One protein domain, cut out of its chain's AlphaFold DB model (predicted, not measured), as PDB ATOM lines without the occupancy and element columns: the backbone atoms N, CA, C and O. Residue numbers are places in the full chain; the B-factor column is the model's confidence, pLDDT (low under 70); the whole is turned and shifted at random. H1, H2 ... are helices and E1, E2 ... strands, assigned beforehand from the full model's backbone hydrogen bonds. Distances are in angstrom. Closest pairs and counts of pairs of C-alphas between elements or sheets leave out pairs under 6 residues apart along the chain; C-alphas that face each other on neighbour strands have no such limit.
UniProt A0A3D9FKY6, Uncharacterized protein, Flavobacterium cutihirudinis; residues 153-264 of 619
ATOM      1  N   ILE A 153     155.777 201.592 133.761       93.25
ATOM      2  CA  ILE A 153     155.902 201.720 135.214       93.25
ATOM      3  C   ILE A 153     156.102 203.190 135.597       93.25
ATOM      4  O   ILE A 153     156.941 203.872 135.007       93.25
ATOM      5  N   SER A 154     155.369 203.662 136.603       94.69
ATOM      6  CA  SER A 154     155.586 204.961 137.247       94.69
ATOM      7  C   SER A 154     155.397 204.868 138.763       94.69
ATOM      8  O   SER A 154     154.778 203.929 139.268       94.69
ATOM      9  N   ILE A 155     155.977 205.820 139.495       95.75
ATOM     10  CA  ILE A 155     155.916 205.912 140.958       95.75
ATOM     11  C   ILE A 155     155.519 207.347 141.316       95.75
ATOM     12  O   ILE A 155     156.025 208.286 140.703       95.75
ATOM     13  N   ASP A 156     154.607 207.530 142.270       95.56
ATOM     14  CA  ASP A 156     154.262 208.861 142.790       95.56
ATOM     15  C   ASP A 156     155.105 209.260 144.021       95.56
ATOM     16  O   ASP A 156     155.918 208.491 144.531       95.56
ATOM     17  N   ASP A 157     154.934 210.493 144.512       93.12
ATOM     18  CA  ASP A 157     155.697 211.000 145.667       93.12
ATOM     19  C   ASP A 157     155.393 210.239 146.975       93.12
ATOM     20  O   ASP A 157     156.229 210.233 147.879       93.12
ATOM     21  N   ALA A 158     154.236 209.575 147.071       92.38
ATOM     22  CA  ALA A 158     153.855 208.742 148.210       92.38
ATOM     23  C   ALA A 158     154.391 207.301 148.101       92.38
ATOM     24  O   ALA A 158     154.226 206.513 149.033       92.38
ATOM     25  N   GLY A 159     155.031 206.954 146.980       93.81
ATOM     26  CA  GLY A 159     155.568 205.627 146.716       93.81
ATOM     27  C   GLY A 159     154.561 204.646 146.118       93.81
ATOM     28  O   GLY A 159     154.866 203.459 146.017       93.81
ATOM     29  N   ALA A 160     153.365 205.077 145.709       96.81
ATOM     30  CA  ALA A 160     152.447 204.193 145.000       96.81
ATOM     31  C   ALA A 160     153.016 203.848 143.618       96.81
ATOM     32  O   ALA A 160     153.448 204.724 142.868       96.81
ATOM     33  N   VAL A 161     153.012 202.558 143.290       96.88
ATOM     34  CA  VAL A 161     153.542 202.025 142.033       96.88
ATOM     35  C   VAL A 161     152.392 201.797 141.064       96.88
ATOM     36  O   VAL A 161     151.413 201.126 141.407       96.88
ATOM     37  N   PHE A 162     152.529 202.294 139.838       95.94
ATOM     38  CA  PHE A 162     151.543 202.154 138.771       95.94
ATOM     39  C   PHE A 162     152.120 201.400 137.576       95.94
ATOM     40  O   PHE A 162     153.282 201.572 137.216       95.94
ATOM     41  N   SER A 163     151.276 200.599 136.928       93.62
ATOM     42  CA  SER A 163     151.490 200.112 135.564       93.62
ATOM     43  C   SER A 163     150.435 200.757 134.672       93.62
ATOM     44  O   SER A 163     149.230 200.516 134.823       93.62
ATOM     45  N   GLY A 164     150.873 201.666 133.798       92.12
ATOM     46  CA  GLY A 164     149.966 202.580 133.110       92.12
ATOM     47  C   GLY A 164     149.216 203.465 134.112       92.12
ATOM     48  O   GLY A 164     149.823 204.290 134.780       92.12
ATOM     49  N   GLN A 165     147.893 203.296 134.207       91.44
ATOM     50  CA  GLN A 165     147.026 204.045 135.136       91.44
ATOM     51  C   GLN A 165     146.563 203.212 136.342       91.44
ATOM     52  O   GLN A 165     145.832 203.700 137.198       91.44
ATOM     53  N   THR A 166     146.936 201.932 136.409       93.88
ATOM     54  CA  THR A 166     146.481 201.030 137.474       93.88
ATOM     55  C   THR A 166     147.527 200.958 138.575       93.88
ATOM     56  O   THR A 166     148.669 200.593 138.294       93.88
ATOM     57  N   LYS A 167     147.143 201.252 139.824       95.44
ATOM     58  CA  LYS A 167     148.002 201.006 140.988       95.44
ATOM     59  C   LYS A 167     148.228 199.501 141.137       95.44
ATOM     60  O   LYS A 167     147.274 198.723 141.117       95.44
ATOM     61  N   ILE A 168     149.484 199.095 141.264       94.75
ATOM     62  CA  ILE A 168     149.881 197.687 141.352       94.75
ATOM     63  C   ILE A 168     150.650 197.350 142.622       94.75
ATOM     64  O   ILE A 168     150.840 196.177 142.869       94.75
ATOM     65  N   GLY A 169     151.082 198.329 143.415       95.94
ATOM     66  CA  GLY A 169     151.839 198.088 144.642       95.94
ATOM     67  C   GLY A 169     152.283 199.394 145.289       95.94
ATOM     68  O   GLY A 169     151.799 200.474 144.932       95.94
ATOM     69  N   THR A 170     153.194 199.304 146.251       97.12
ATOM     70  CA  THR A 170     153.823 200.459 146.907       97.12
ATOM     71  C   THR A 170     155.309 200.180 147.116       97.12
ATOM     72  O   THR A 170     155.687 199.068 147.461       97.12
ATOM     73  N   ILE A 171     156.164 201.176 146.925       96.88
ATOM     74  CA  ILE A 171     157.578 201.140 147.289       96.88
ATOM     75  C   ILE A 171     157.844 202.237 148.309       96.88
ATOM     76  O   ILE A 171     157.400 203.370 148.151       96.88
ATOM     77  N   LYS A 172     158.575 201.909 149.371       94.62
ATOM     78  CA  LYS A 172     158.937 202.875 150.410       94.62
ATOM     79  C   LYS A 172     160.406 202.752 150.768       94.62
ATOM     80  O   LYS A 172     161.003 201.680 150.656       94.62
ATOM     81  N   ILE A 173     160.970 203.845 151.266       91.94
ATOM     82  CA  ILE A 173     162.274 203.799 151.918       91.94
ATOM     83  C   ILE A 173     162.104 203.091 153.260       91.94
ATOM     84  O   ILE A 173     161.335 203.535 154.108       91.94
ATOM     85  N   ALA A 174     162.835 201.999 153.456       89.50
ATOM     86  CA  ALA A 174     162.811 201.257 154.709       89.50
ATOM     87  C   ALA A 174     163.864 201.777 155.695       89.50
ATOM     88  O   ALA A 174     163.624 201.803 156.902       89.50
ATOM     89  N   ARG A 175     165.039 202.199 155.202       84.56
ATOM     90  CA  ARG A 175     166.134 202.712 156.043       84.56
ATOM     91  C   ARG A 175     166.921 203.817 155.343       84.56
ATOM     92  O   ARG A 175     167.194 203.729 154.147       84.56
ATOM     93  N   THR A 176     167.359 204.809 156.114       84.19
ATOM     94  CA  THR A 176     168.265 205.893 155.696       84.19
ATOM     95  C   THR A 176     169.394 206.072 156.712       84.19
ATOM     96  O   THR A 176     169.288 205.645 157.861       84.19
ATOM     97  N   ASN A 177     170.495 206.693 156.293       76.31
ATOM     98  CA  ASN A 177     171.551 207.186 157.175       76.31
ATOM     99  C   ASN A 177     172.119 208.515 156.641       76.31
ATOM    100  O   ASN A 177     171.636 209.054 155.645       76.31
ATOM    101  N   SER A 178     173.170 209.034 157.281       72.44
ATOM    102  CA  SER A 178     173.872 210.255 156.853       72.44
ATOM    103  C   SER A 178     174.485 210.173 155.448       72.44
ATOM    104  O   SER A 178     174.815 211.200 154.869       72.44
ATOM    105  N   SER A 179     174.646 208.965 154.902       68.56
ATOM    106  CA  SER A 179     175.166 208.697 153.557       68.56
ATOM    107  C   SER A 179     174.058 208.464 152.520       68.56
ATOM    108  O   SER A 179     174.367 208.168 151.370       68.56
ATOM    109  N   GLY A 180     172.783 208.592 152.905       77.94
ATOM    110  CA  GLY A 180     171.629 208.445 152.021       77.94
ATOM    111  C   GLY A 180     170.790 207.197 152.301       77.94
ATOM    112  O   GLY A 180     170.741 206.671 153.417       77.94
ATOM    113  N   ILE A 181     170.072 206.735 151.279       83.50
ATOM    114  CA  ILE A 181     169.104 205.639 151.402       83.50
ATOM    115  C   ILE A 181     169.835 204.303 151.518       83.50
ATOM    116  O   ILE A 181     170.729 204.004 150.732       83.50
ATOM    117  N   GLN A 182     169.466 203.509 152.521       84.88
ATOM    118  CA  GLN A 182     170.071 202.209 152.810       84.88
ATOM    119  C   GLN A 182     169.278 201.053 152.222       84.88
ATOM    120  O   GLN A 182     169.876 200.083 151.760       84.88
ATOM    121  N   SER A 183     167.950 201.141 152.241       91.44
ATOM    122  CA  SER A 183     167.103 200.083 151.709       91.44
ATOM    123  C   SER A 183     165.726 200.580 151.285       91.44
ATOM    124  O   SER A 183     165.193 201.529 151.869       91.44
ATOM    125  N   TYR A 184     165.135 199.877 150.317       95.00
ATOM    126  CA  TYR A 184     163.724 200.006 149.943       95.00
ATOM    127  C   TYR A 184     162.984 198.710 150.242       95.00
ATOM    128  O   TYR A 184     163.554 197.625 150.137       95.00
ATOM    129  N   GLU A 185     161.702 198.837 150.551       96.00
ATOM    130  CA  GLU A 185     160.755 197.727 150.614       96.00
ATOM    131  C   GLU A 185     159.689 197.923 149.542       96.00
ATOM    132  O   GLU A 185     159.125 199.012 149.416       96.00
ATOM    133  N   VAL A 186     159.414 196.860 148.786       96.56
ATOM    134  CA  VAL A 186     158.305 196.801 147.832       96.56
ATOM    135  C   VAL A 186     157.202 195.960 148.447       96.56
ATOM    136  O   VAL A 186     157.447 194.831 148.868       96.56
ATOM    137  N   LEU A 187     156.000 196.519 148.494       95.06
ATOM    138  CA  LEU A 187     154.803 195.908 149.040       95.06
ATOM    139  C   LEU A 187     153.766 195.706 147.936       95.06
ATOM    140  O   LEU A 187     153.666 196.529 147.016       95.06
ATOM    141  N   ASP A 188     152.982 194.638 148.047       93.50
ATOM    142  CA  ASP A 188     151.804 194.464 147.203       93.50
ATOM    143  C   ASP A 188     150.617 195.328 147.652       93.50
ATOM    144  O   ASP A 188     150.720 196.165 148.554       93.50
ATOM    145  N   LEU A 189     149.482 195.170 146.968       91.50
ATOM    146  CA  LEU A 189     148.242 195.887 147.275       91.50
ATOM    147  C   LEU A 189     147.656 195.548 148.653       91.50
ATOM    148  O   LEU A 189     146.920 196.377 149.189       91.50
ATOM    149  N   ASP A 190     148.012 194.399 149.230       89.56
ATOM    150  CA  ASP A 190     147.547 193.958 150.551       89.56
ATOM    151  C   ASP A 190     148.514 194.375 151.672       89.56
ATOM    152  O   ASP A 190     148.246 194.162 152.853       89.56
ATOM    153  N   GLY A 191     149.636 195.008 151.316       87.56
ATOM    154  CA  GLY A 191     150.640 195.480 152.263       87.56
ATOM    155  C   GLY A 191     151.653 194.415 152.683       87.56
ATOM    156  O   GLY A 191     152.388 194.635 153.647       87.56
ATOM    157  N   TYR A 192     151.744 193.288 151.975       89.69
ATOM    158  CA  TYR A 192     152.787 192.293 152.214       89.69
ATOM    159  C   TYR A 192     154.082 192.671 151.499       89.69
ATOM    160  O   TYR A 192     154.068 193.129 150.358       89.69
ATOM    161  N   ILE A 193     155.220 192.449 152.160       91.31
ATOM    162  CA  ILE A 193     156.541 192.709 151.580       91.31
ATOM    163  C   ILE A 193     156.840 191.647 150.518       91.31
ATOM    164  O   ILE A 193     156.952 190.462 150.815       91.31
ATOM    165  N   ILE A 194     157.013 192.102 149.282       92.75
ATOM    166  CA  ILE A 194     157.348 191.279 148.118       92.75
ATOM    167  C   ILE A 194     158.869 191.214 147.935       92.75
ATOM    168  O   ILE A 194     159.408 190.208 147.475       92.75
ATOM    169  N   ALA A 195     159.576 192.296 148.268       95.00
ATOM    170  CA  ALA A 195     161.024 192.352 148.137       95.00
ATOM    171  C   ALA A 195     161.662 193.452 148.993       95.00
ATOM    172  O   ALA A 195     161.032 194.467 149.309       95.00
ATOM    173  N   THR A 196     162.947 193.282 149.303       95.44
ATOM    174  CA  THR A 196     163.776 194.278 149.991       95.44
ATOM    175  C   THR A 196     165.081 194.496 149.235       95.44
ATOM    176  O   THR A 196     165.816 193.546 148.968       95.44
ATOM    177  N   TRP A 197     165.379 195.745 148.877       95.62
ATOM    178  CA  TRP A 197     166.640 196.123 148.230       95.62
ATOM    179  C   TRP A 197     167.608 196.732 149.233       95.62
ATOM    180  O   TRP A 197     167.183 197.535 150.063       95.62
ATOM    181  N   TYR A 198     168.898 196.423 149.112       92.44
ATOM    182  CA  TYR A 198     169.954 196.936 149.983       92.44
ATOM    183  C   TYR A 198     171.027 197.684 149.189       92.44
ATOM    184  O   TYR A 198     171.666 197.114 148.308       92.44
ATOM    185  N   ASN A 199     171.264 198.946 149.549       85.75
ATOM    186  CA  ASN A 199     172.311 199.789 148.963       85.75
ATOM    187  C   ASN A 199     173.710 199.375 149.443       85.75
ATOM    188  O   ASN A 199     174.650 199.275 148.667       85.75
ATOM    189  N   MET A 200     173.844 199.121 150.746       81.00
ATOM    190  CA  MET A 200     175.106 198.764 151.391       81.00
ATOM    191  C   MET A 200     175.021 197.389 152.045       81.00
ATOM    192  O   MET A 200     173.931 196.953 152.413       81.00
ATOM    193  N   SER A 201     176.185 196.755 152.233       79.50
ATOM    194  CA  SER A 201     176.351 195.403 152.787       79.50
ATOM    195  C   SER A 201     175.497 195.197 154.043       79.50
ATOM    196  O   SER A 201     175.846 195.658 155.131       79.50
ATOM    197  N   SER A 202     174.352 194.537 153.871       78.69
ATOM    198  CA  SER A 202     173.327 194.374 154.907       78.69
ATOM    199  C   SER A 202     172.795 192.948 154.926       78.69
ATOM    200  O   SER A 202     172.677 192.306 153.887       78.69
ATOM    201  N   MET A 203     172.453 192.449 156.112       80.50
ATOM    202  CA  MET A 203     171.873 191.115 156.280       80.50
ATOM    203  C   MET A 203     170.348 191.170 156.146       80.50
ATOM    204  O   MET A 203     169.705 192.004 156.791       80.50
ATOM    205  N   HIS A 204     169.775 190.257 155.357       79.56
ATOM    206  CA  HIS A 204     168.334 190.013 155.316       79.56
ATOM    207  C   HIS A 204     167.968 188.858 156.265       79.56
ATOM    208  O   HIS A 204     168.703 187.865 156.305       79.56
ATOM    209  N   PRO A 205     166.876 188.946 157.049       72.44
ATOM    210  CA  PRO A 205     166.423 187.836 157.887       72.44
ATOM    211  C   PRO A 205     166.262 186.544 157.073       72.44
ATOM    212  O   PRO A 205     165.672 186.558 156.003       72.44
ATOM    213  N   GLY A 206     166.808 185.427 157.557       71.00
ATOM    214  CA  GLY A 206     166.748 184.143 156.841       71.00
ATOM    215  C   GLY A 206     167.746 183.988 155.684       71.00
ATOM    216  O   GLY A 206     167.855 182.897 155.135       71.00
ATOM    217  N   TYR A 207     168.535 185.018 155.355       77.69
ATOM    218  CA  TYR A 207     169.586 184.946 154.339       77.69
ATOM    219  C   TYR A 207     170.977 185.095 154.972       77.69
ATOM    220  O   TYR A 207     171.252 186.026 155.725       77.69
ATOM    221  N   ASN A 208     171.879 184.157 154.680       76.44
ATOM    222  CA  ASN A 208     173.172 184.025 155.363       76.44
ATOM    223  C   ASN A 208     174.318 184.841 154.738       76.44
ATOM    224  O   ASN A 208     175.462 184.725 155.181       76.44
ATOM    225  N   LYS A 209     174.035 185.656 153.716       83.31
ATOM    226  CA  LYS A 209     175.019 186.516 153.049       83.31
ATOM    227  C   LYS A 209     174.581 187.972 153.123       83.31
ATOM    228  O   LYS A 209     173.394 188.278 153.085       83.31
ATOM    229  N   ALA A 210     175.557 188.867 153.204       83.75
ATOM    230  CA  ALA A 210     175.278 190.288 153.107       83.75
ATOM    231  C   ALA A 210     174.938 190.650 151.655       83.75
ATOM    232  O   ALA A 210     175.653 190.251 150.737       83.75
ATOM    233  N   LEU A 211     173.864 191.412 151.481       87.31
ATOM    234  CA  LEU A 211     173.387 191.916 150.199       87.31
ATOM    235  C   LEU A 211     173.987 193.301 149.945       87.31
ATOM    236  O   LEU A 211     174.047 194.127 150.860       87.31
ATOM    237  N   TYR A 212     174.445 193.546 148.719       89.25
ATOM    238  CA  TYR A 212     175.027 194.823 148.297       89.25
ATOM    239  C   TYR A 212     174.575 195.167 146.878       89.25
ATOM    240  O   TYR A 212     174.889 194.432 145.943       89.25
ATOM    241  N   GLU A 213     173.850 196.278 146.723       91.69
ATOM    242  CA  GLU A 213     173.156 196.653 145.478       91.69
ATOM    243  C   GLU A 213     172.267 195.509 144.954       91.69
ATOM    244  O   GLU A 213     172.138 195.249 143.752       91.69
ATOM    245  N   GLU A 214     171.667 194.785 145.895       94.25
ATOM    246  CA  GLU A 214     170.949 193.542 145.661       94.25
ATOM    247  C   GLU A 214     169.548 193.606 146.269       94.25
ATOM    248  O   GLU A 214     169.327 194.120 147.367       94.25
ATOM    249  N   LEU A 215     168.600 193.075 145.505       95.00
ATOM    250  CA  LEU A 215     167.196 192.902 145.822       95.00
ATOM    251  C   LEU A 215     166.961 191.439 146.183       95.00
ATOM    252  O   LEU A 215     167.251 190.570 145.366       95.00
ATOM    253  N   ILE A 216     166.414 191.174 147.364       93.94
ATOM    254  CA  ILE A 216     165.941 189.841 147.753       93.94
ATOM    255  C   ILE A 216     164.415 189.820 147.756       93.94
ATOM    256  O   ILE A 216     163.784 190.721 148.311       93.94
ATOM    257  N   THR A 217     163.822 188.833 147.092       93.31
ATOM    258  CA  THR A 217     162.367 188.637 147.035       93.31
ATOM    259  C   THR A 217     161.881 187.713 148.138       93.31
ATOM    260  O   THR A 217     162.659 186.990 148.756       93.31
ATOM    261  N   PHE A 218     160.571 187.727 148.377       87.56
ATOM    262  CA  PHE A 218     159.913 186.897 149.386       87.56
ATOM    263  C   PHE A 218     160.154 185.387 149.211       87.56
ATOM    264  O   PHE A 218     160.081 184.642 150.179       87.56
ATOM    265  N   ASP A 219     160.440 184.935 147.988       86.06
ATOM    266  CA  ASP A 219     160.761 183.545 147.637       86.06
ATOM    267  C   ASP A 219     162.278 183.265 147.642       86.06
ATOM    268  O   ASP A 219     162.745 182.276 147.077       86.06
ATOM    269  N   GLY A 220     163.070 184.163 148.235       86.00
ATOM    270  CA  GLY A 220     164.508 184.003 148.433       86.00
ATOM    271  C   GLY A 220     165.374 184.247 147.195       86.00
ATOM    272  O   GLY A 220     166.595 184.083 147.275       86.00
ATOM    273  N   LYS A 221     164.804 184.652 146.048       91.19
ATOM    274  CA  LYS A 221     165.621 184.995 144.872       91.19
ATOM    275  C   LYS A 221     166.347 186.320 145.083       91.19
ATOM    276  O   LYS A 221     165.774 187.297 145.557       91.19
ATOM    277  N   VAL A 222     167.615 186.359 144.674       92.56
ATOM    278  CA  VAL A 222     168.467 187.549 144.767       92.56
ATOM    279  C   VAL A 222     168.774 188.077 143.370       92.56
ATOM    280  O   VAL A 222     169.228 187.331 142.503       92.56
ATOM    281  N   MET A 223     168.538 189.368 143.153       92.94
ATOM    282  CA  MET A 223     168.749 190.063 141.883       92.94
ATOM    283  C   MET A 223     169.608 191.303 142.099       92.94
ATOM    284  O   MET A 223     169.436 192.020 143.081       92.94
ATOM    285  N   LYS A 224     170.514 191.601 141.167       92.00
ATOM    286  CA  LYS A 224     171.296 192.841 141.220       92.00
ATOM    287  C   LYS A 224     170.506 193.999 140.637       92.00
ATOM    288  O   LYS A 224     170.043 193.918 139.503       92.00
ATOM    289  N   VAL A 225     170.441 195.100 141.377       90.62
ATOM    290  CA  VAL A 225     169.834 196.350 140.919       90.62
ATOM    291  C   VAL A 225     170.793 197.484 141.236       90.62
ATOM    292  O   VAL A 225     171.003 197.818 142.401       90.62
ATOM    293  N   LYS A 226     171.382 198.067 140.189       79.94
ATOM    294  CA  LYS A 226     172.324 199.176 140.343       79.94
ATOM    295  C   LYS A 226     171.589 200.456 140.761       79.94
ATOM    296  O   LYS A 226     170.567 200.780 140.143       79.94
ATOM    297  N   PRO A 227     172.115 201.201 141.747       82.50
ATOM    298  CA  PRO A 227     171.604 202.522 142.076       82.50
ATOM    299  C   PRO A 227     171.906 203.495 140.931       82.50
ATOM    300  O   PRO A 227     172.952 203.402 140.287       82.50
ATOM    301  N   ASP A 228     170.989 204.425 140.676       72.94
ATOM    302  CA  ASP A 228     171.138 205.427 139.604       72.94
ATOM    303  C   ASP A 228     171.195 206.861 140.174       72.94
ATOM    304  O   ASP A 228     171.858 207.737 139.623       72.94
ATOM    305  N   THR A 229     170.611 207.106 141.353       62.88
ATOM    306  CA  THR A 229     170.679 208.412 142.034       62.88
ATOM    307  C   THR A 229     170.758 208.274 143.553       62.88
ATOM    308  O   THR A 229     169.928 207.603 144.161       62.88
ATOM    309  N   PHE A 230     171.715 208.972 144.176       58.19
ATOM    310  CA  PHE A 230     171.759 209.206 145.625       58.19
ATOM    311  C   PHE A 230     171.186 210.602 145.906       58.19
ATOM    312  O   PHE A 230     171.755 211.608 145.486       58.19
ATOM    313  N   GLY A 231     170.014 210.670 146.539       47.81
ATOM    314  CA  GLY A 231     169.289 211.927 146.747       47.81
ATOM    315  C   GLY A 231     169.907 212.875 147.781       47.81
ATOM    316  O   GLY A 231     170.524 212.441 148.750       47.81
ATOM    317  N   THR A 232     169.677 214.178 147.590       50.84
ATOM    318  CA  THR A 232     169.894 215.260 148.571       50.84
ATOM    319  C   THR A 232     168.598 215.571 149.355       50.84
ATOM    320  O   THR A 232     167.567 214.943 149.126       50.84
ATOM    321  N   LEU A 233     168.636 216.546 150.281       43.06
ATOM    322  CA  LEU A 233     167.591 216.958 151.253       43.06
ATOM    323  C   LEU A 233     166.166 217.259 150.709       43.06
ATOM    324  O   LEU A 233     165.270 217.519 151.505       43.06
ATOM    325  N   GLN A 234     165.925 217.204 149.395       54.25
ATOM    326  CA  GLN A 234     164.605 217.360 148.752       54.25
ATOM    327  C   GLN A 234     164.185 216.086 147.993       54.25
ATOM    328  O   GLN A 234     163.731 216.134 146.851       54.25
ATOM    329  N   TYR A 235     164.399 214.925 148.608       72.56
ATOM    330  CA  TYR A 235     164.186 213.626 147.976       72.56
ATOM    331  C   TYR A 235     162.696 213.337 147.702       72.56
ATOM    332  O   TYR A 235     161.869 213.383 148.611       72.56
ATOM    333  N   LYS A 236     162.371 213.003 146.446       84.88
ATOM    334  CA  LYS A 236     161.036 212.604 145.979       84.88
ATOM    335  C   LYS A 236     161.102 211.209 145.362       84.88
ATOM    336  O   LYS A 236     161.910 210.980 144.468       84.88
ATOM    337  N   LEU A 237     160.231 210.297 145.801       87.81
ATOM    338  CA  LEU A 237     160.179 208.928 145.266       87.81
ATOM    339  C   LEU A 237     159.810 208.892 143.776       87.81
ATOM    340  O   LEU A 237     160.327 208.049 143.050       87.81
ATOM    341  N   SER A 238     158.986 209.834 143.304       89.00
ATOM    342  CA  SER A 238     158.567 209.892 141.895       89.00
ATOM    343  C   SER A 238     159.701 210.170 140.908       89.00
ATOM    344  O   SER A 238     159.601 209.823 139.732       89.00
ATOM    345  N   THR A 239     160.790 210.791 141.369       87.88
ATOM    346  CA  THR A 239     161.961 211.110 140.544       87.88
ATOM    347  C   THR A 239     163.141 210.183 140.814       87.88
ATOM    348  O   THR A 239     164.185 210.328 140.173       87.88
ATOM    349  N   ASP A 240     162.997 209.218 141.726       88.31
ATOM    350  CA  ASP A 240     164.069 208.293 142.049       88.31
ATOM    351  C   ASP A 240     164.127 207.117 141.071       88.31
ATOM    352  O   ASP A 240     163.341 206.166 141.107       88.31
ATOM    353  N   LYS A 241     165.152 207.153 140.224       89.31
ATOM    354  CA  LYS A 241     165.431 206.092 139.265       89.31
ATOM    355  C   LYS A 241     165.821 204.772 139.926       89.31
ATOM    356  O   LYS A 241     165.562 203.725 139.346       89.31
ATOM    357  N   THR A 242     166.390 204.789 141.131       90.88
ATOM    358  CA  THR A 242     166.706 203.559 141.869       90.88
ATOM    359  C   THR A 242     165.421 202.823 142.242       90.88
ATOM    360  O   THR A 242     165.298 201.631 141.967       90.88
ATOM    361  N   ALA A 243     164.427 203.540 142.773       93.06
ATOM    362  CA  ALA A 243     163.103 202.993 143.058       93.06
ATOM    363  C   ALA A 243     162.440 202.421 141.789       93.06
ATOM    364  O   ALA A 243     161.931 201.298 141.804       93.06
ATOM    365  N   LEU A 244     162.524 203.144 140.665       92.38
ATOM    366  CA  LEU A 244     162.008 202.672 139.377       92.38
ATOM    367  C   LEU A 244     162.730 201.407 138.883       92.38
ATOM    368  O   LEU A 244     162.077 200.475 138.414       92.38
ATOM    369  N   ASN A 245     164.056 201.342 139.023       92.50
ATOM    370  CA  ASN A 245     164.863 200.184 138.636       92.50
ATOM    371  C   ASN A 245     164.539 198.954 139.490       92.50
ATOM    372  O   ASN A 245     164.472 197.853 138.953       92.50
ATOM    373  N   ILE A 246     164.294 199.129 140.793       95.38
ATOM    374  CA  ILE A 246     163.886 198.043 141.697       95.38
ATOM    375  C   ILE A 246     162.555 197.440 141.240       95.38
ATOM    376  O   ILE A 246     162.444 196.223 141.075       95.38
ATOM    377  N   VAL A 247     161.550 198.285 140.997       95.00
ATOM    378  CA  VAL A 247     160.231 197.834 140.528       95.00
ATOM    379  C   VAL A 247     160.332 197.207 139.137       95.00
ATOM    380  O   VAL A 247     159.768 196.140 138.894       95.00
ATOM    381  N   GLY A 248     161.081 197.838 138.231       93.06
ATOM    382  CA  GLY A 248     161.336 197.319 136.892       93.06
ATOM    383  C   GLY A 248     161.997 195.946 136.922       93.06
ATOM    384  O   GLY A 248     161.571 195.054 136.195       93.06
ATOM    385  N   GLU A 249     162.976 195.734 137.800       94.25
ATOM    386  CA  GLU A 249     163.636 194.440 137.961       94.25
ATOM    387  C   GLU A 249     162.653 193.359 138.431       94.25
ATOM    388  O   GLU A 249     162.634 192.269 137.861       94.25
ATOM    389  N   LEU A 250     161.781 193.660 139.398       93.75
ATOM    390  CA  LEU A 250     160.748 192.723 139.858       93.75
ATOM    391  C   LEU A 250     159.795 192.337 138.726       93.75
ATOM    392  O   LEU A 250     159.641 191.160 138.395       93.75
ATOM    393  N   MET A 251     159.193 193.323 138.068       91.69
ATOM    394  CA  MET A 251     158.254 193.053 136.977       91.69
ATOM    395  C   MET A 251     158.940 192.354 135.798       91.69
ATOM    396  O   MET A 251     158.399 191.427 135.194       91.69
ATOM    397  N   GLY A 252     160.186 192.734 135.520       89.44
ATOM    398  CA  GLY A 252     161.054 192.091 134.548       89.44
ATOM    399  C   GLY A 252     161.395 190.641 134.882       89.44
ATOM    400  O   GLY A 252     161.827 189.936 133.980       89.44
ATOM    401  N   ASN A 253     161.179 190.174 136.110       90.38
ATOM    402  CA  ASN A 253     161.330 188.775 136.523       90.38
ATOM    403  C   ASN A 253     159.977 188.086 136.812       90.38
ATOM    404  O   ASN A 253     159.951 186.984 137.353       90.38
ATOM    405  N   GLY A 254     158.856 188.695 136.403       88.88
ATOM    406  CA  GLY A 254     157.523 188.086 136.462       88.88
ATOM    407  C   GLY A 254     156.726 188.353 137.742       88.88
ATOM    408  O   GLY A 254     155.631 187.812 137.886       88.88
ATOM    409  N   TYR A 255     157.218 189.197 138.653       91.00
ATOM    410  CA  TYR A 255     156.448 189.619 139.826       91.00
ATOM    411  C   TYR A 255     155.386 190.652 139.421       91.00
ATOM    412  O   TYR A 255     155.697 191.672 138.807       91.00
ATOM    413  N   THR A 256     154.119 190.394 139.745       88.81
ATOM    414  CA  THR A 256     152.985 191.264 139.382       88.81
ATOM    415  C   THR A 256     152.769 192.395 140.380       88.81
ATOM    416  O   THR A 256     152.094 193.368 140.047       88.81
ATOM    417  N   LEU A 257     153.317 192.249 141.594       89.19
ATOM    418  CA  LEU A 257     153.115 193.120 142.755       89.19
ATOM    419  C   LEU A 257     151.659 193.177 143.254       89.19
ATOM    420  O   LEU A 257     151.366 193.903 144.191       89.19
ATOM    421  N   LYS A 258     150.745 192.379 142.690       88.00
ATOM    422  CA  LYS A 258     149.332 192.324 143.091       88.00
ATOM    423  C   LYS A 258     149.041 191.023 143.822       88.00
ATOM    424  O   LYS A 258     149.155 189.971 143.196       88.00
ATOM    425  N   HIS A 259     148.611 191.108 145.081       83.94
ATOM    426  CA  HIS A 259     148.122 189.969 145.866       83.94
ATOM    427  C   HIS A 259     149.061 188.748 145.822       83.94
ATOM    428  O   HIS A 259     148.621 187.629 145.566       83.94
ATOM    429  N   GLN A 260     150.377 188.960 145.967       78.69
ATOM    430  CA  GLN A 260     151.361 187.865 145.868       78.69
ATOM    431  C   GLN A 260     152.017 187.534 147.211       78.69
ATOM    432  O   GLN A 260     152.584 186.452 147.355       78.69
ATOM    433  N   GLY A 261     151.962 188.437 148.190       69.19
ATOM    434  CA  GLY A 261     152.644 188.258 149.464       69.19
ATOM    435  C   GLY A 261     151.887 187.388 150.470       69.19
ATOM    436  O   GLY A 261     152.502 186.886 151.407       69.19
ATOM    437  N   GLU A 262     150.594 187.122 150.262       70.06
ATOM    438  CA  GLU A 262     149.826 186.208 151.120       70.06
ATOM    439  C   GLU A 262     150.343 184.760 151.007       70.06
ATOM    440  O   GLU A 262     150.679 184.137 152.014       70.06
ATOM    441  N   ALA A 263     150.561 184.268 149.780       60.88
ATOM    442  CA  ALA A 263     151.158 182.950 149.535       60.88
ATOM    443  C   ALA A 263     152.599 182.838 150.080       60.88
ATOM    444  O   ALA A 263     153.027 181.768 150.513       60.88
ATOM    445  N   ALA A 264     153.342 183.948 150.103       59.50
ATOM    446  CA  ALA A 264     154.696 184.020 150.648       59.50
ATOM    447  C   ALA A 264     154.740 183.839 152.169       59.50
ATOM    448  O   ALA A 264     155.658 183.221 152.703       59.50
TER     449      ALA A 264
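AT A GLANCE: This is residues 153 to 264 of the 619 residues of an uncharacterized protein of Flavobacterium cutihirudinis (UniProt A0A3D9FKY6). One antiparallel sheet of seven strands is curled like part of a barrel round a single helix, H1, which covers its inner face; the short helix H2 at the end of the printed part only grazes the sheet. The printed part has 112 residues, with named elements in the order E1 E2 E3 E4 E5 E6 E7 H1 H2, and the strands stand side by side in the same order, a meander, each strand the antiparallel neighbour of the one before. The class is mixed, helices and strands. The whole is compact, with a radius of gyration of the C-alphas of 13.1 A, and spans 35 by 34 by 21 A.

HOW THE PARTS SIT: Begin with the hairpin of edge strand E1, residues 153 to 155, and E2, residues 160 to 163, where N 154 and O 162 are 3.0 A apart. E2 then pairs with residues 166 to 170 of E3, residues 166 to 177; look at N 161 and O 169, 2.9 A. The pairing is staggered, and E3 pairs over its residues 170 to 177 with E4, residues 180 to 187; N 172 and O 185 are 2.9 A apart. Next comes E5, residues 193 to 198, with N 186 and O 195 at 2.9 A. E6, residues 214 to 217, follows with N 196 and O 216 at 2.9 A, and edge strand E7, residues 222 to 224, with N 215 and O 223 at 2.8 A. The strongly twisted sheet curls round H1, residues 241 to 252; the closest C-alphas of E1 and H1, Ile 155 and Leu 244, are 7.1 A apart, and those of E7 and H1, Met 223 and Glu 249, 7.8 A. H2, residues 261 to 264, only grazes the sheet, and its closest C-alphas with E5 are Ile 194 and Gly 261, 5.8 A. In H1 every O i to N i+4 pair is within hydrogen-bond range; H2 is too short for such a pair.

IN THESE COORDINATES: Find C-alpha 153 at (155.902, 201.720, 135.214), where E1 begins its 7.1 A; E2 covers 10.3 A. E3 runs 32.5 A to C-alpha 177 at (171.551, 207.186, 157.175). E4 then covers 21.2 A, E5 14.2 A, E6 10.0 A and E7 7.0 A. H1 runs 15.4 A, and H2 4.9 A to C-alpha 264 at (154.696, 184.020, 150.648).

THE WHOLE: The C-alphas farthest apart, those of Gln 165 and Asn 208, are 38.6 A apart. The printed part has no cut. Its long links are E5 to E6, with 15 residues, and E7 to H1, with 16. The model's pLDDT is under 70 at residue 179, residues 229 to 234, residue 261 and residues 263 to 264.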